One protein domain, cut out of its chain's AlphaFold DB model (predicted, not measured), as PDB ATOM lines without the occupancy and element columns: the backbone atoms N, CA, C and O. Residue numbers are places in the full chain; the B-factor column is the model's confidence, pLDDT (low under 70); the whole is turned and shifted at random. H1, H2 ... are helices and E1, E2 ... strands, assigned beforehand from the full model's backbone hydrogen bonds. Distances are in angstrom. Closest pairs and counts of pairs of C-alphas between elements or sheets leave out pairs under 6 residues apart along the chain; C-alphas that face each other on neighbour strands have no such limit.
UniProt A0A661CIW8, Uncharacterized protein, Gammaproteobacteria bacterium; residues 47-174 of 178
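AT A GLANCE: This is residues 47 to 174 of the 178 residues of an uncharacterized protein of Gammaproteobacteria bacterium (UniProt A0A661CIW8). One antiparallel sheet of six strands, twisted, curls round the long helix H3, and the shorter helices H1 and H2 sit well separated over its other face. These are three layers, helices on both faces of a sheet. The printed part has 128 residues with three named helices and six named strands, in the order E1 H1 E2 E3 H2 E4 E5 E6 H3; across the sheet the order is E1 E6 E5 E4 E2 E3. The class is mixed, helices and strands, and the whole is compact, with a radius of gyration of the C-alphas of 14.3 A and spans of 43 by 32 by 25 A.

IN THESE COORDINATES: In the sheet, E1 is residues 47 to 49, beginning at C-alpha 47 (201.256, 245.746, 207.596). E6 is residues 138 to 144, 20.2 A long; E5 is residues 120 to 129, 29.9 A; E4 is residues 107 to 116, 29.1 A. E2, residues 67 to 79, measures 29.5 A and bends by 76 degrees at residue 70; E3 is residues 85 to 89, 13.0 A. H3, residues 153 to 171, is 27.2 A long and ends at C-alpha 171 (191.037, 241.636, 193.024). H1 is residues 53 to 65, 18.8 A, and H2 is residues 95 to 101, 9.9 A.

HOW THE PARTS SIT: E4, E5 and E6 form a meander, each strand the antiparallel neighbour of the one before. N 110 and O 126 of the hairpin E4 and E5 are 2.8 A apart, and N 125 and O 140 of the hairpin E5 and E6 also 2.8 A. E2 pairs with E4 through N 73 and O 111, 2.9 A, and with E3, in a hairpin, through N 76 and O 88, 2.9 A. At the other edge, N 48 of E1 and O 141 of E6 are 2.9 A apart. The closest C-alphas of H3 and E5 are those of Ala 163 and Tyr 125, 6.9 A. On the opposite face, H1 has a height over the sheet of 9.3 A and runs slantwise to the strands, at 52 degrees to E5 on the local plane; its closest C-alpha pair with E4 is His 63 and Ser 114, 5.6 A. H2, on the same face as H1, has a height of 9.0 A and runs along the strands, at 5 degrees to E4 on the local plane; C-alphas 99 and 107, the closest of H2 and E4, are 6.7 A apart. E3, H2 and E4 make a split strand-helix-strand unit, two strands running the same way with E2 between them, and its crossover is right-handed. H1, H2 and H3 are apart from one another; in each, every O i to N i+4 pair is within hydrogen-bond range.

THE WHOLE: The C-alphas of Pro 103 and Gln 118, the two farthest apart, are 43.8 A from each other. The printed part has no cut and no long link. Its mean pLDDT is 86.4; residues 117 to 119, 132 to 135, 150 to 151 and 173 to 174 are under 70.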
ATOM      1  N   ILE A  47     202.353 246.296 208.389       94.44
ATOM      2  CA  ILE A  47     201.256 245.746 207.596       94.44
ATOM      3  C   ILE A  47     201.387 244.223 207.602       94.44
ATOM      4  O   ILE A  47     202.373 243.685 207.103       94.44
ATOM      5  N   ASP A  48     200.374 243.532 208.118       94.94
ATOM      6  CA  ASP A  48     200.299 242.073 208.090       94.94
ATOM      7  C   ASP A  48     199.201 241.623 207.127       94.94
ATOM      8  O   ASP A  48     198.038 241.989 207.309       94.94
ATOM      9  N   ALA A  49     199.528 240.766 206.160       94.06
ATOM     10  CA  ALA A  49     198.516 239.987 205.450       94.06
ATOM     11  C   ALA A  49     198.076 238.807 206.331       94.06
ATOM     12  O   ALA A  49     198.911 238.078 206.868       94.06
ATOM     13  N   ILE A  50     196.768 238.608 206.480       92.44
ATOM     14  CA  ILE A  50     196.207 237.524 207.290       92.44
ATOM     15  C   ILE A  50     195.648 236.474 206.336       92.44
ATOM     16  O   ILE A  50     194.656 236.718 205.656       92.44
ATOM     17  N   THR A  51     196.292 235.312 206.283       88.94
ATOM     18  CA  THR A  51     195.878 234.189 205.424       88.94
ATOM     19  C   THR A  51     195.254 233.037 206.209       88.94
ATOM     20  O   THR A  51     194.530 232.236 205.630       88.94
ATOM     21  N   ASP A  52     195.527 232.941 207.514       89.12
ATOM     22  CA  ASP A  52     194.954 231.921 208.396       89.12
ATOM     23  C   ASP A  52     193.617 232.396 208.987       89.12
ATOM     24  O   ASP A  52     193.533 233.442 209.637       89.12
ATOM     25  N   GLU A  53     192.561 231.610 208.778       86.50
ATOM     26  CA  GLU A  53     191.200 231.951 209.205       86.50
ATOM     27  C   GLU A  53     191.061 232.002 210.735       86.50
ATOM     28  O   GLU A  53     190.388 232.881 211.280       86.50
ATOM     29  N   LYS A  54     191.737 231.104 211.465       89.31
ATOM     30  CA  LYS A  54     191.680 231.094 212.935       89.31
ATOM     31  C   LYS A  54     192.334 232.350 213.505       89.31
ATOM     32  O   LYS A  54     191.818 232.930 214.464       89.31
ATOM     33  N   GLU A  55     193.447 232.785 212.929       91.62
ATOM     34  CA  GLU A  55     194.120 234.027 213.292       91.62
ATOM     35  C   GLU A  55     193.276 235.254 212.936       91.62
ATOM     36  O   GLU A  55     193.149 236.165 213.758       91.62
ATOM     37  N   LEU A  56     192.613 235.255 211.774       90.69
ATOM     38  CA  LEU A  56     191.658 236.301 211.418       90.69
ATOM     39  C   LEU A  56     190.556 236.433 212.471       90.69
ATOM     40  O   LEU A  56     190.311 237.535 212.964       90.69
ATOM     41  N   ILE A  57     189.922 235.323 212.852       89.56
ATOM     42  CA  ILE A  57     188.848 235.306 213.850       89.56
ATOM     43  C   ILE A  57     189.356 235.857 215.190       89.56
ATOM     44  O   ILE A  57     188.719 236.731 215.784       89.56
ATOM     45  N   LYS A  58     190.541 235.429 215.650       90.31
ATOM     46  CA  LYS A  58     191.165 235.965 216.874       90.31
ATOM     47  C   LYS A  58     191.378 237.478 216.793       90.31
ATOM     48  O   LYS A  58     191.054 238.196 217.744       90.31
ATOM     49  N   ARG A  59     191.910 237.976 215.672       89.31
ATOM     50  CA  ARG A  59     192.141 239.411 215.448       89.31
ATOM     51  C   ARG A  59     190.829 240.188 215.391       89.31
ATOM     52  O   ARG A  59     190.752 241.247 216.005       89.31
ATOM     53  N   MET A  60     189.793 239.645 214.752       90.19
ATOM     54  CA  MET A  60     188.450 240.229 214.714       90.19
ATOM     55  C   MET A  60     187.854 240.391 216.113       90.19
ATOM     56  O   MET A  60     187.396 241.483 216.451       90.19
ATOM     57  N   PHE A  61     187.903 239.343 216.944       87.50
ATOM     58  CA  PHE A  61     187.418 239.421 218.322       87.50
ATOM     59  C   PHE A  61     188.162 240.499 219.112       87.50
ATOM     60  O   PHE A  61     187.529 241.377 219.697       87.50
ATOM     61  N   ARG A  62     189.500 240.515 219.059       85.56
ATOM     62  CA  ARG A  62     190.303 241.549 219.736       85.56
ATOM     63  C   ARG A  62     189.981 242.961 219.238       85.56
ATOM     64  O   ARG A  62     189.824 243.865 220.054       85.56
ATOM     65  N   HIS A  63     189.834 243.140 217.923       83.25
ATOM     66  CA  HIS A  63     189.476 244.429 217.325       83.25
ATOM     67  C   HIS A  63     188.099 244.910 217.764       83.25
ATOM     68  O   HIS A  63     187.948 246.087 218.068       83.25
ATOM     69  N   SER A  64     187.101 244.022 217.815       83.25
ATOM     70  CA  SER A  64     185.727 244.401 218.161       83.25
ATOM     71  C   SER A  64     185.606 245.002 219.564       83.25
ATOM     72  O   SER A  64     184.882 245.978 219.740       83.25
ATOM     73  N   VAL A  65     186.375 244.491 220.532       82.88
ATOM     74  CA  VAL A  65     186.370 244.963 221.929       82.88
ATOM     75  C   VAL A  65     187.000 246.351 222.076       82.88
ATOM     76  O   VAL A  65     186.680 247.086 223.006       82.88
ATOM     77  N   LYS A  66     187.915 246.715 221.176       84.12
ATOM     78  CA  LYS A  66     188.698 247.960 221.226       84.12
ATOM     79  C   LYS A  66     188.389 248.909 220.068       84.12
ATOM     80  O   LYS A  66     189.178 249.801 219.766       84.12
ATOM     81  N   ARG A  67     187.271 248.681 219.384       85.81
ATOM     82  CA  ARG A  67     186.883 249.415 218.182       85.81
ATOM     83  C   ARG A  67     186.462 250.839 218.526       85.81
ATOM     84  O   ARG A  67     185.689 251.039 219.460       85.81
ATOM     85  N   LEU A  68     186.908 251.802 217.725       85.31
ATOM     86  CA  LEU A  68     186.464 253.188 217.857       85.31
ATOM     87  C   LEU A  68     185.033 253.354 217.305       85.31
ATOM     88  O   LEU A  68     184.730 252.761 216.264       85.31
ATOM     89  N   PRO A  69     184.155 254.162 217.933       77.19
ATOM     90  CA  PRO A  69     182.748 254.295 217.534       77.19
ATOM     91  C   PRO A  69     182.547 254.713 216.072       77.19
ATOM     92  O   PRO A  69     181.682 254.171 215.391       77.19
ATOM     93  N   ASN A  70     183.392 255.619 215.570       77.12
ATOM     94  CA  ASN A  70     183.343 256.122 214.191       77.12
ATOM     95  C   ASN A  70     184.426 255.506 213.291       77.12
ATOM     96  O   ASN A  70     184.646 255.959 212.173       77.12
ATOM     97  N   GLY A  71     185.111 254.471 213.775       80.19
ATOM     98  CA  GLY A  71     186.232 253.832 213.094       80.19
ATOM     99  C   GLY A  71     185.827 252.737 212.112       80.19
ATOM    100  O   GLY A  71     186.647 251.879 211.806       80.19
ATOM    101  N   GLN A  72     184.566 252.676 211.681       88.06
ATOM    102  CA  GLN A  72     184.077 251.611 210.809       88.06
ATOM    103  C   GLN A  72     183.757 252.143 209.415       88.06
ATOM    104  O   GLN A  72     183.038 253.126 209.253       88.06
ATOM    105  N   LEU A  73     184.235 251.425 208.404       90.38
ATOM    106  CA  LEU A  73     183.842 251.600 207.016       90.38
ATOM    107  C   LEU A  73     183.351 250.253 206.497       90.38
ATOM    108  O   LEU A  73     184.120 249.298 206.417       90.38
ATOM    109  N   ASN A  74     182.079 250.192 206.115       92.44
ATOM    110  CA  ASN A  74     181.568 249.080 205.329       92.44
ATOM    111  C   ASN A  74     181.165 249.591 203.949       92.44
ATOM    112  O   ASN A  74     180.513 250.634 203.833       92.44
ATOM    113  N   ALA A  75     181.546 248.858 202.910       94.75
ATOM    114  CA  ALA A  75     181.270 249.246 201.537       94.75
ATOM    115  C   ALA A  75     180.982 248.028 200.659       94.75
ATOM    116  O   ALA A  75     181.509 246.937 200.888       94.75
ATOM    117  N   LEU A  76     180.152 248.244 199.643       95.25
ATOM    118  CA  LEU A  76     180.074 247.356 198.490       95.25
ATOM    119  C   LEU A  76     181.238 247.673 197.555       95.25
ATOM    120  O   LEU A  76     181.664 248.825 197.462       95.25
ATOM    121  N   ILE A  77     181.718 246.658 196.853       95.75
ATOM    122  CA  ILE A  77     182.739 246.793 195.820       95.75
ATOM    123  C   ILE A  77     182.040 246.638 194.477       95.75
ATOM    124  O   ILE A  77     181.360 245.635 194.246       95.75
ATOM    125  N   GLN A  78     182.182 247.637 193.613       95.50
ATOM    126  CA  GLN A  78     181.563 247.693 192.286       95.50
ATOM    127  C   GLN A  78     182.568 248.236 191.268       95.50
ATOM    128  O   GLN A  78     183.689 248.595 191.638       95.50
ATOM    129  N   ARG A  79     182.190 248.282 189.988       94.06
ATOM    130  CA  ARG A  79     182.925 249.039 188.968       94.06
ATOM    131  C   ARG A  79     182.158 250.304 188.616       94.06
ATOM    132  O   ARG A  79     180.963 250.232 188.350       94.06
ATOM    133  N   ASN A  80     182.871 251.421 188.547       93.25
ATOM    134  CA  ASN A  80     182.313 252.673 188.055       93.25
ATOM    135  C   ASN A  80     182.131 252.644 186.523       93.25
ATOM    136  O   ASN A  80     182.511 251.687 185.843       93.25
ATOM    137  N   PHE A  81     181.616 253.737 185.954       92.50
ATOM    138  CA  PHE A  81     181.405 253.877 184.504       92.50
ATOM    139  C   PHE A  81     182.690 253.769 183.659       92.50
ATOM    140  O   PHE A  81     182.613 253.490 182.465       92.50
ATOM    141  N   MET A  82     183.869 253.978 184.257       93.81
ATOM    142  CA  MET A  82     185.174 253.799 183.605       93.81
ATOM    143  C   MET A  82     185.709 252.365 183.741       93.81
ATOM    144  O   MET A  82     186.821 252.076 183.304       93.81
ATOM    145  N   GLY A  83     184.958 251.468 184.384       90.38
ATOM    146  CA  GLY A  83     185.365 250.094 184.660       90.38
ATOM    147  C   GLY A  83     186.351 249.942 185.824       90.38
ATOM    148  O   GLY A  83     186.801 248.823 186.079       90.38
ATOM    149  N   ALA A  84     186.690 251.014 186.545       92.56
ATOM    150  CA  ALA A  84     187.581 250.958 187.704       92.56
ATOM    151  C   ALA A  84     186.828 250.502 188.960       92.56
ATOM    152  O   ALA A  84     185.644 250.807 189.109       92.56
ATOM    153  N   LEU A  85     187.505 249.783 189.864       94.19
ATOM    154  CA  LEU A  85     186.906 249.392 191.141       94.19
ATOM    155  C   LEU A  85     186.599 250.629 191.983       94.19
ATOM    156  O   LEU A  85     187.424 251.535 192.100       94.19
ATOM    157  N   GLU A  86     185.428 250.635 192.602       95.31
ATOM    158  CA  GLU A  86     185.002 251.670 193.530       95.31
ATOM    159  C   GLU A  86     184.383 251.069 194.791       95.31
ATOM    160  O   GLU A  86     183.845 249.957 194.792       95.31
ATOM    161  N   LEU A  87     184.476 251.830 195.881       95.00
ATOM    162  CA  LEU A  87     183.855 251.505 197.156       95.00
ATOM    163  C   LEU A  87     182.589 252.333 197.305       95.00
ATOM    164  O   LEU A  87     182.667 253.552 197.445       95.00
ATOM    165  N   VAL A  88     181.438 251.670 197.342       93.81
ATOM    166  CA  VAL A  88     180.140 252.305 197.588       93.81
ATOM    167  C   VAL A  88     179.810 252.149 199.075       93.81
ATOM    168  O   VAL A  88     179.456 251.043 199.504       93.81
ATOM    169  N   PRO A  89     179.941 253.210 199.899       89.88
ATOM    170  CA  PRO A  89     179.687 253.113 201.329       89.88
ATOM    171  C   PRO A  89     178.249 252.679 201.604       89.88
ATOM    172  O   PRO A  89     177.314 253.065 200.901       89.88
ATOM    173  N   THR A  90     178.051 251.902 202.664       85.69
ATOM    174  CA  THR A  90     176.712 251.506 203.097       85.69
ATOM    175  C   THR A  90     176.512 251.769 204.580       85.69
ATOM    176  O   THR A  90     177.383 251.499 205.403       85.69
ATOM    177  N   SER A  91     175.331 252.285 204.919       77.31
ATOM    178  CA  SER A  91     174.867 252.441 206.298       77.31
ATOM    179  C   SER A  91     174.315 251.137 206.883       77.31
ATOM    180  O   SER A  91     174.045 251.064 208.079       77.31
ATOM    181  N   THR A  92     174.135 250.099 206.059       74.50
ATOM    182  CA  THR A  92     173.612 248.810 206.513       74.50
ATOM    183  C   THR A  92     174.667 248.056 207.319       74.50
ATOM    184  O   THR A  92     175.822 247.935 206.909       74.50
ATOM    185  N   SER A  93     174.265 247.495 208.459       70.44
ATOM    186  CA  SER A  93     175.110 246.568 209.223       70.44
ATOM    187  C   SER A  93     175.337 245.255 208.464       70.44
ATOM    188  O   SER A  93     176.397 244.640 208.586       70.44
ATOM    189  N   ASN A  94     174.371 244.856 207.632       82.81
ATOM    190  CA  ASN A  94     174.430 243.655 206.811       82.81
ATOM    191  C   ASN A  94     174.774 243.994 205.351       82.81
ATOM    192  O   ASN A  94     173.908 244.170 204.492       82.81
ATOM    193  N   VAL A  95     176.069 244.164 205.091       86.25
ATOM    194  CA  VAL A  95     176.602 244.474 203.751       86.25
ATOM    195  C   VAL A  95     176.543 243.263 202.820       86.25
ATOM    196  O   VAL A  95     176.359 243.435 201.618       86.25
ATOM    197  N   SER A  96     176.600 242.053 203.378       86.88
ATOM    198  CA  SER A  96     176.473 240.795 202.636       86.88
ATOM    199  C   SER A  96     175.142 240.660 201.932       86.88
ATOM    200  O   SER A  96     175.111 240.467 200.717       86.88
ATOM    201  N   ASP A  97     174.039 240.833 202.651       87.00
ATOM    202  CA  ASP A  97     172.726 240.697 202.025       87.00
ATOM    203  C   ASP A  97     172.478 241.804 200.999       87.00
ATOM    204  O   ASP A  97     171.937 241.546 199.923       87.00
ATOM    205  N   LYS A  98     172.979 243.017 201.265       90.00
ATOM    206  CA  LYS A  98     172.925 244.111 200.293       90.00
ATOM    207  C   LYS A  98     173.724 243.792 199.026       90.00
ATOM    208  O   LYS A  98     173.233 244.051 197.932       90.00
ATOM    209  N   CYS A  99     174.919 243.214 199.151       91.25
ATOM    210  CA  CYS A  99     175.721 242.803 198.001       91.25
ATOM    211  C   CYS A  99     175.018 241.714 197.184       91.25
ATOM    212  O   CYS A  99     174.926 241.835 195.968       91.25
ATOM    213  N   ARG A 100     174.440 240.697 197.840       88.00
ATOM    214  CA  ARG A 100     173.687 239.621 197.167       88.00
ATOM    215  C   ARG A 100     172.490 240.146 196.377       88.00
ATOM    216  O   ARG A 100     172.229 239.656 195.283       88.00
ATOM    217  N   ALA A 101     171.793 241.141 196.924       88.88
ATOM    218  CA  ALA A 101     170.643 241.774 196.288       88.88
ATOM    219  C   ALA A 101     171.015 242.797 195.198       88.88
ATOM    220  O   ALA A 101     170.136 243.244 194.466       88.88
ATOM    221  N   THR A 102     172.290 243.189 195.088       90.12
ATOM    222  CA  THR A 102     172.749 244.207 194.135       90.12
ATOM    223  C   THR A 102     173.401 243.530 192.923       90.12
ATOM    224  O   THR A 102     174.471 242.937 193.079       90.12
ATOM    225  N   PRO A 103     172.809 243.616 191.713       87.69
ATOM    226  CA  PRO A 103     173.306 242.913 190.527       87.69
ATOM    227  C   PRO A 103     174.776 243.190 190.204       87.69
ATOM    228  O   PRO A 103     175.510 242.243 189.942       87.69
ATOM    229  N   ASP A 104     175.218 244.440 190.339       90.50
ATOM    230  CA  ASP A 104     176.581 244.869 189.991       90.50
ATOM    231  C   ASP A 104     177.581 244.756 191.152       90.50
ATOM    232  O   ASP A 104     178.718 245.223 191.062       90.50
ATOM    233  N   CYS A 105     177.181 244.150 192.277       92.88
ATOM    234  CA  CYS A 105     178.110 243.919 193.374       92.88
ATOM    235  C   CYS A 105     179.141 242.851 192.997       92.88
ATOM    236  O   CYS A 105     178.780 241.743 192.599       92.88
ATOM    237  N   LEU A 106     180.417 243.176 193.191       93.94
ATOM    238  CA  LEU A 106     181.552 242.271 192.993       93.94
ATOM    239  C   LEU A 106     182.065 241.688 194.313       93.94
ATOM    240  O   LEU A 106     182.692 240.631 194.341       93.94
ATOM    241  N   GLY A 107     181.805 242.374 195.422       94.06
ATOM    242  CA  GLY A 107     182.254 241.954 196.736       94.06
ATOM    243  C   GLY A 107     181.943 242.970 197.821       94.06
ATOM    244  O   GLY A 107     181.237 243.958 197.617       94.06
ATOM    245  N   MET A 108     182.492 242.718 198.998       94.12
ATOM    246  CA  MET A 108     182.269 243.516 200.192       94.12
ATOM    247  C   MET A 108     183.591 243.860 200.851       94.12
ATOM    248  O   MET A 108     184.498 243.030 200.923       94.12
ATOM    249  N   LEU A 109     183.643 245.055 201.422       94.44
ATOM    250  CA  LEU A 109     184.721 245.510 202.278       94.44
ATOM    251  C   LEU A 109     184.177 245.787 203.679       94.44
ATOM    252  O   LEU A 109     183.206 246.528 203.851       94.44
ATOM    253  N   TYR A 110     184.894 245.280 204.676       92.69
ATOM    254  CA  TYR A 110     184.760 245.673 206.070       92.69
ATOM    255  C   TYR A 110     186.106 246.180 206.583       92.69
ATOM    256  O   TYR A 110     187.044 245.395 206.728       92.69
ATOM    257  N   ALA A 111     186.187 247.464 206.913       92.88
ATOM    258  CA  ALA A 111     187.330 248.060 207.588       92.88
ATOM    259  C   ALA A 111     186.933 248.537 208.990       92.88
ATOM    260  O   ALA A 111     185.870 249.136 209.182       92.88
ATOM    261  N   ALA A 112     187.767 248.236 209.983       91.38
ATOM    262  CA  ALA A 112     187.519 248.613 211.367       91.38
ATOM    263  C   ALA A 112     188.798 249.054 212.078       91.38
ATOM    264  O   ALA A 112     189.759 248.293 212.209       91.38
ATOM    265  N   THR A 113     188.737 250.260 212.616       91.19
ATOM    266  CA  THR A 113     189.773 250.899 213.405       91.19
ATOM    267  C   THR A 113     189.606 250.559 214.884       91.19
ATOM    268  O   THR A 113     188.510 250.667 215.439       91.19
ATOM    269  N   SER A 114     190.690 250.146 215.534       90.50
ATOM    270  CA  SER A 114     190.736 249.870 216.967       90.50
ATOM    271  C   SER A 114     191.933 250.543 217.634       90.50
ATOM    272  O   SER A 114     192.925 250.854 216.977       90.50
ATOM    273  N   GLN A 115     191.826 250.760 218.943       86.69
ATOM    274  CA  GLN A 115     192.862 251.378 219.764       86.69
ATOM    275  C   GLN A 115     193.326 250.393 220.842       86.69
ATOM    276  O   GLN A 115     192.570 250.002 221.736       86.69
ATOM    277  N   THR A 116     194.587 249.985 220.778       75.56
ATOM    278  CA  THR A 116     195.214 249.099 221.761       75.56
ATOM    279  C   THR A 116     196.200 249.886 222.619       75.56
ATOM    280  O   THR A 116     197.314 250.166 222.200       75.56
ATOM    281  N   GLY A 117     195.794 250.233 223.843       69.75
ATOM    282  CA  GLY A 117     196.627 251.020 224.758       69.75
ATOM    283  C   GLY A 117     196.737 252.497 224.361       69.75
ATOM    284  O   GLY A 117     195.949 252.990 223.553       69.75
ATOM    285  N   GLN A 118     197.697 253.201 224.965       62.59
ATOM    286  CA  GLN A 118     197.869 254.650 224.814       62.59
ATOM    287  C   GLN A 118     198.654 255.080 223.568       62.59
ATOM    288  O   GLN A 118     198.782 256.279 223.390       62.59
ATOM    289  N   GLU A 119     199.185 254.178 222.732       66.00
ATOM    290  CA  GLU A 119     200.049 254.591 221.599       66.00
ATOM    291  C   GLU A 119     199.953 253.703 220.349       66.00
ATOM    292  O   GLU A 119     200.736 253.868 219.416       66.00
ATOM    293  N   GLN A 120     199.027 252.740 220.298       82.44
ATOM    294  CA  GLN A 120     198.918 251.852 219.140       82.44
ATOM    295  C   GLN A 120     197.498 251.772 218.626       82.44
ATOM    296  O   GLN A 120     196.624 251.163 219.250       82.44
ATOM    297  N   ALA A 121     197.304 252.311 217.434       88.56
ATOM    298  CA  ALA A 121     196.071 252.154 216.706       88.56
ATOM    299  C   ALA A 121     196.228 251.140 215.575       88.56
ATOM    300  O   ALA A 121     197.312 250.938 215.023       88.56
ATOM    301  N   LYS A 122     195.140 250.449 215.257       92.19
ATOM    302  CA  LYS A 122     195.134 249.370 214.272       92.19
ATOM    303  C   LYS A 122     193.945 249.487 213.354       92.19
ATOM    304  O   LYS A 122     192.862 249.860 213.800       92.19
ATOM    305  N   ILE A 123     194.114 249.095 212.099       93.19
ATOM    306  CA  ILE A 123     193.033 249.062 211.116       93.19
ATOM    307  C   ILE A 123     193.012 247.688 210.467       93.19
ATOM    308  O   ILE A 123     193.981 247.261 209.845       93.19
ATOM    309  N   LEU A 124     191.900 246.981 210.651       95.06
ATOM    310  CA  LEU A 124     191.669 245.667 210.066       95.06
ATOM    311  C   LEU A 124     190.794 245.821 208.828       95.06
ATOM    312  O   LEU A 124     189.636 246.218 208.959       95.06
ATOM    313  N   TYR A 125     191.320 245.443 207.668       95.44
ATOM    314  CA  TYR A 125     190.601 245.365 206.399       95.44
ATOM    315  C   TYR A 125     190.258 243.909 206.102       95.44
ATOM    316  O   TYR A 125     191.116 243.036 206.202       95.44
ATOM    317  N   ARG A 126     189.007 243.641 205.729       94.00
ATOM    318  CA  ARG A 126     188.523 242.320 205.314       94.00
ATOM    319  C   ARG A 126     187.721 242.467 204.035       94.00
ATOM    320  O   ARG A 126     186.794 243.277 203.987       94.00
ATOM    321  N   ILE A 127     188.088 241.689 203.028       94.25
ATOM    322  CA  ILE A 127     187.520 241.737 201.687       94.25
ATOM    323  C   ILE A 127     186.996 240.356 201.333       94.25
ATOM    324  O   ILE A 127     187.685 239.354 201.527       94.25
ATOM    325  N   TYR A 128     185.770 240.334 200.828       92.06
ATOM    326  CA  TYR A 128     185.059 239.125 200.434       92.06
ATOM    327  C   TYR A 128     184.571 239.298 199.000       92.06
ATOM    328  O   TYR A 128     183.852 240.257 198.710       92.06
ATOM    329  N   HIS A 129     184.946 238.390 198.105       90.69
ATOM    330  CA  HIS A 129     184.347 238.295 196.780       90.69
ATOM    331  C   HIS A 129     182.906 237.791 196.892       90.69
ATOM    332  O   HIS A 129     182.575 237.017 197.788       90.69
ATOM    333  N   ARG A 130     182.031 238.231 195.985       86.44
ATOM    334  CA  ARG A 130     180.612 237.844 196.004       86.44
ATOM    335  C   ARG A 130     180.398 236.331 195.893       86.44
ATOM    336  O   ARG A 130     179.506 235.806 196.558       86.44
ATOM    337  N   ASP A 131     181.202 235.667 195.073       76.94
ATOM    338  CA  ASP A 131     181.022 234.252 194.727       76.94
ATOM    339  C   ASP A 131     181.675 233.297 195.741       76.94
ATOM    340  O   ASP A 131     181.444 232.089 195.711       76.94
ATOM    341  N   GLU A 132     182.451 233.828 196.690       66.62
ATOM    342  CA  GLU A 132     183.054 233.056 197.774       66.62
ATOM    343  C   GLU A 132     182.088 233.039 198.965       66.62
ATOM    344  O   GLU A 132     182.011 233.965 199.768       66.62
ATOM    345  N   SER A 133     181.296 231.968 199.069       56.69
ATOM    346  CA  SER A 133     180.127 231.888 199.959       56.69
ATOM    347  C   SER A 133     180.411 231.983 201.466       56.69
ATOM    348  O   SER A 133     179.461 232.020 202.250       56.69
ATOM    349  N   SER A 134     181.672 232.010 201.902       55.66
ATOM    350  CA  SER A 134     182.016 232.012 203.336       55.66
ATOM    351  C   SER A 134     183.493 232.234 203.667       55.66
ATOM    352  O   SER A 134     183.804 232.521 204.822       55.66
ATOM    353  N   ILE A 135     184.405 232.117 202.700       63.25
ATOM    354  CA  ILE A 135     185.843 232.240 202.947       63.25
ATOM    355  C   ILE A 135     186.242 233.689 202.676       63.25
ATOM    356  O   ILE A 135     185.894 234.269 201.653       63.25
ATOM    357  N   MET A 136     186.921 234.309 203.634       71.19
ATOM    358  CA  MET A 136     187.539 235.612 203.419       71.19
ATOM    359  C   MET A 136     188.530 235.514 202.256       71.19
ATOM    360  O   MET A 136     189.472 234.728 202.321       71.19
ATOM    361  N   SER A 137     188.358 236.367 201.248       83.94
ATOM    362  CA  SER A 137     189.244 236.403 200.085       83.94
ATOM    363  C   SER A 137     190.588 237.035 200.446       83.94
ATOM    364  O   SER A 137     191.651 236.494 200.139       83.94
ATOM    365  N   CYS A 138     190.555 238.166 201.160       92.62
ATOM    366  CA  CYS A 138     191.759 238.819 201.667       92.62
ATOM    367  C   CYS A 138     191.518 239.548 202.995       92.62
ATOM    368  O   CYS A 138     190.461 240.149 203.203       92.62
ATOM    369  N   ALA A 139     192.537 239.596 203.855       95.00
ATOM    370  CA  ALA A 139     192.570 240.529 204.974       95.00
ATOM    371  C   ALA A 139     193.967 241.070 205.248       95.00
ATOM    372  O   ALA A 139     194.973 240.380 205.078       95.00
ATOM    373  N   TRP A 140     193.983 242.304 205.745       96.06
ATOM    374  CA  TRP A 140     195.185 243.004 206.166       96.06
ATOM    375  C   TRP A 140     194.970 243.694 207.501       96.06
ATOM    376  O   TRP A 140     193.889 244.216 207.779       96.06
ATOM    377  N   MET A 141     196.017 243.710 208.315       94.88
ATOM    378  CA  MET A 141     196.092 244.509 209.526       94.88
ATOM    379  C   MET A 141     197.173 245.559 209.364       94.88
ATOM    380  O   MET A 141     198.338 245.223 209.182       94.88
ATOM    381  N   GLU A 142     196.797 246.815 209.511       94.19
ATOM    382  CA  GLU A 142     197.737 247.920 209.609       94.19
ATOM    383  C   GLU A 142     197.888 248.331 211.071       94.19
ATOM    384  O   GLU A 142     196.896 248.412 211.797       94.19
ATOM    385  N   THR A 143     199.119 248.586 211.509       91.31
ATOM    386  CA  THR A 143     199.430 249.080 212.855       91.31
ATOM    387  C   THR A 143     200.124 250.431 212.763       91.31
ATOM    388  O   THR A 143     201.028 250.619 211.953       91.31
ATOM    389  N   TYR A 144     199.704 251.359 213.614       89.00
ATOM    390  CA  TYR A 144     200.139 252.746 213.653       89.00
ATOM    391  C   TYR A 144     200.634 253.077 215.060       89.00
ATOM    392  O   TYR A 144     199.957 252.756 216.035       89.00
ATOM    393  N   GLY A 145     201.782 253.745 215.171       85.38
ATOM    394  CA  GLY A 145     202.333 254.202 216.457       85.38
ATOM    395  C   GLY A 145     201.807 255.569 216.872       85.38
ATOM    396  O   GLY A 145     202.568 256.428 217.301       85.38
ATOM    397  N   LEU A 146     200.519 255.801 216.640       82.50
ATOM    398  CA  LEU A 146     199.827 257.023 217.010       82.50
ATOM    399  C   LEU A 146     198.411 256.685 217.455       82.50
ATOM    400  O   LEU A 146     197.862 255.646 217.085       82.50
ATOM    401  N   ASN A 147     197.816 257.579 218.239       79.00
ATOM    402  CA  ASN A 147     196.433 257.431 218.664       79.00
ATOM    403  C   ASN A 147     195.486 258.025 217.645       79.00
ATOM    404  O   ASN A 147     195.645 259.166 217.203       79.00
ATOM    405  N   PHE A 148     194.432 257.282 217.357       75.38
ATOM    406  CA  PHE A 148     193.313 257.826 216.620       75.38
ATOM    407  C   PHE A 148     192.319 258.450 217.597       75.38
ATOM    408  O   PHE A 148     191.909 257.833 218.576       75.38
ATOM    409  N   SER A 149     191.930 259.693 217.324       70.06
ATOM    410  CA  SER A 149     190.782 260.313 217.982       70.06
ATOM    411  C   SER A 149     189.498 259.868 217.287       70.06
ATOM    412  O   SER A 149     189.448 259.793 216.057       70.06
ATOM    413  N   ASP A 150     188.437 259.660 218.067       59.62
ATOM    414  CA  ASP A 150     187.104 259.238 217.608       59.62
ATOM    415  C   ASP A 150     186.438 260.202 216.606       59.62
ATOM    416  O   ASP A 150     185.385 259.888 216.046       59.62
ATOM    417  N   LYS A 151     187.026 261.386 216.385       57.78
ATOM    418  CA  LYS A 151     186.521 262.445 215.497       57.78
ATOM    419  C   LYS A 151     187.507 262.860 214.402       57.78
ATOM    420  O   LYS A 151     187.448 263.988 213.922       57.78
ATOM    421  N   ASN A 152     188.441 261.993 214.016       71.38
ATOM    422  CA  ASN A 152     189.404 262.348 212.979       71.38
ATOM    423  C   ASN A 152     188.843 262.067 211.570       71.38
ATOM    424  O   ASN A 152     188.980 260.970 211.032       71.38
ATOM    425  N   GLU A 153     188.185 263.062 210.967       79.06
ATOM    426  CA  GLU A 153     187.696 262.975 209.581       79.06
ATOM    427  C   GLU A 153     188.821 262.676 208.585       79.06
ATOM    428  O   GLU A 153     188.611 261.945 207.616       79.06
ATOM    429  N   GLU A 154     190.024 263.195 208.842       81.38
ATOM    430  CA  GLU A 154     191.187 262.978 207.987       81.38
ATOM    431  C   GLU A 154     191.634 261.514 208.019       81.38
ATOM    432  O   GLU A 154     191.851 260.911 206.969       81.38
ATOM    433  N   LEU A 155     191.625 260.886 209.200       80.44
ATOM    434  CA  LEU A 155     191.826 259.442 209.322       80.44
ATOM    435  C   LEU A 155     190.811 258.669 208.476       80.44
ATOM    436  O   LEU A 155     191.184 257.743 207.765       80.44
ATOM    437  N   MET A 156     189.530 259.040 208.513       84.56
ATOM    438  CA  MET A 156     188.508 258.319 207.749       84.56
ATOM    439  C   MET A 156     188.633 258.516 206.236       84.56
ATOM    440  O   MET A 156     188.290 257.602 205.480       84.56
ATOM    441  N   LYS A 157     189.155 259.657 205.767       86.94
ATOM    442  CA  LYS A 157     189.541 259.816 204.356       86.94
ATOM    443  C   LYS A 157     190.679 258.864 203.999       86.94
ATOM    444  O   LYS A 157     190.558 258.137 203.014       86.94
ATOM    445  N   GLN A 158     191.721 258.795 204.827       86.62
ATOM    446  CA  GLN A 158     192.846 257.880 204.608       86.62
ATOM    447  C   GLN A 158     192.405 256.414 204.637       86.62
ATOM    448  O   GLN A 158     192.764 255.646 203.748       86.62
ATOM    449  N   VAL A 159     191.528 256.034 205.570       89.25
ATOM    450  CA  VAL A 159     190.946 254.686 205.627       89.25
ATOM    451  C   VAL A 159     190.253 254.326 204.318       89.25
ATOM    452  O   VAL A 159     190.425 253.203 203.854       89.25
ATOM    453  N   LYS A 160     189.505 255.250 203.699       90.94
ATOM    454  CA  LYS A 160     188.846 255.016 202.402       90.94
ATOM    455  C   LYS A 160     189.852 254.841 201.263       90.94
ATOM    456  O   LYS A 160     189.679 253.934 200.452       90.94
ATOM    457  N   VAL A 161     190.897 255.669 201.217       91.06
ATOM    458  CA  VAL A 161     191.962 255.566 200.204       91.06
ATOM    459  C   VAL A 161     192.675 254.214 200.317       91.06
ATOM    460  O   VAL A 161     192.733 253.463 199.346       91.06
ATOM    461  N   ARG A 162     193.122 253.851 201.524       92.25
ATOM    462  CA  ARG A 162     193.813 252.582 201.812       92.25
ATOM    463  C   ARG A 162     192.912 251.369 201.595       92.25
ATOM    464  O   ARG A 162     193.336 250.350 201.061       92.25
ATOM    465  N   ALA A 163     191.636 251.480 201.948       95.00
ATOM    466  CA  ALA A 163     190.652 250.443 201.670       95.00
ATOM    467  C   ALA A 163     190.524 250.146 200.170       95.00
ATOM    468  O   ALA A 163     190.424 248.980 199.778       95.00
ATOM    469  N   LEU A 164     190.521 251.184 199.329       95.12
ATOM    470  CA  LEU A 164     190.466 251.018 197.881       95.12
ATOM    471  C   LEU A 164     191.772 250.408 197.346       95.12
ATOM    472  O   LEU A 164     191.726 249.536 196.481       95.12
ATOM    473  N   GLU A 165     192.926 250.797 197.889       94.38
ATOM    474  CA  GLU A 165     194.229 250.195 197.570       94.38
ATOM    475  C   GLU A 165     194.247 248.681 197.857       94.38
ATOM    476  O   GLU A 165     194.568 247.873 196.977       94.38
ATOM    477  N   TRP A 166     193.804 248.268 199.050       95.44
ATOM    478  CA  TRP A 166     193.696 246.851 199.411       95.44
ATOM    479  C   TRP A 166     192.664 246.102 198.570       95.44
ATOM    480  O   TRP A 166     192.876 244.942 198.217       95.44
ATOM    481  N   THR A 167     191.575 246.769 198.187       94.81
ATOM    482  CA  THR A 167     190.564 246.210 197.282       94.81
ATOM    483  C   THR A 167     191.149 245.912 195.909       94.81
ATOM    484  O   THR A 167     191.041 244.782 195.436       94.81
ATOM    485  N   ASN A 168     191.848 246.874 195.306       94.69
ATOM    486  CA  ASN A 168     192.540 246.650 194.038       94.69
ATOM    487  C   ASN A 168     193.562 245.512 194.150       94.69
ATOM    488  O   ASN A 168     193.609 244.638 193.288       94.69
ATOM    489  N   THR A 169     194.320 245.468 195.247       94.25
ATOM    490  CA  THR A 169     195.306 244.408 195.503       94.25
ATOM    491  C   THR A 169     194.661 243.024 195.624       94.25
ATOM    492  O   THR A 169     195.201 242.045 195.106       94.25
ATOM    493  N   CYS A 170     193.507 242.922 196.288       92.50
ATOM    494  CA  CYS A 170     192.788 241.658 196.441       92.50
ATOM    495  C   CYS A 170     192.280 241.132 195.092       92.50
ATOM    496  O   CYS A 170     192.547 239.987 194.727       92.50
ATOM    497  N   PHE A 171     191.634 242.000 194.309       90.81
ATOM    498  CA  PHE A 171     191.037 241.636 193.024       90.81
ATOM    499  C   PHE A 171     192.073 241.425 191.910       90.81
ATOM    500  O   PHE A 171     191.824 240.647 190.992       90.81
ATOM    501  N   ALA A 172     193.260 242.035 192.000       88.00
ATOM    502  CA  ALA A 172     194.348 241.805 191.046       88.00
ATOM    503  C   ALA A 172     194.865 240.353 191.048       88.00
ATOM    504  O   ALA A 172     195.474 239.910 190.073       88.00
ATOM    505  N   LYS A 173     194.630 239.589 192.124       66.81
ATOM    506  CA  LYS A 173     194.986 238.161 192.183       66.81
ATOM    507  C   LYS A 173     194.064 237.281 191.334       66.81
ATOM    508  O   LYS A 173     194.508 236.225 190.898       66.81
ATOM    509  N   LEU A 174     192.830 237.717 191.071       59.00
ATOM    510  CA  LEU A 174     191.847 236.973 190.273       59.00
ATOM    511  C   LEU A 174     192.061 237.110 188.759       59.00
ATOM    512  O   LEU A 174     191.547 236.306 187.991       59.00
TER     513      LEU A 174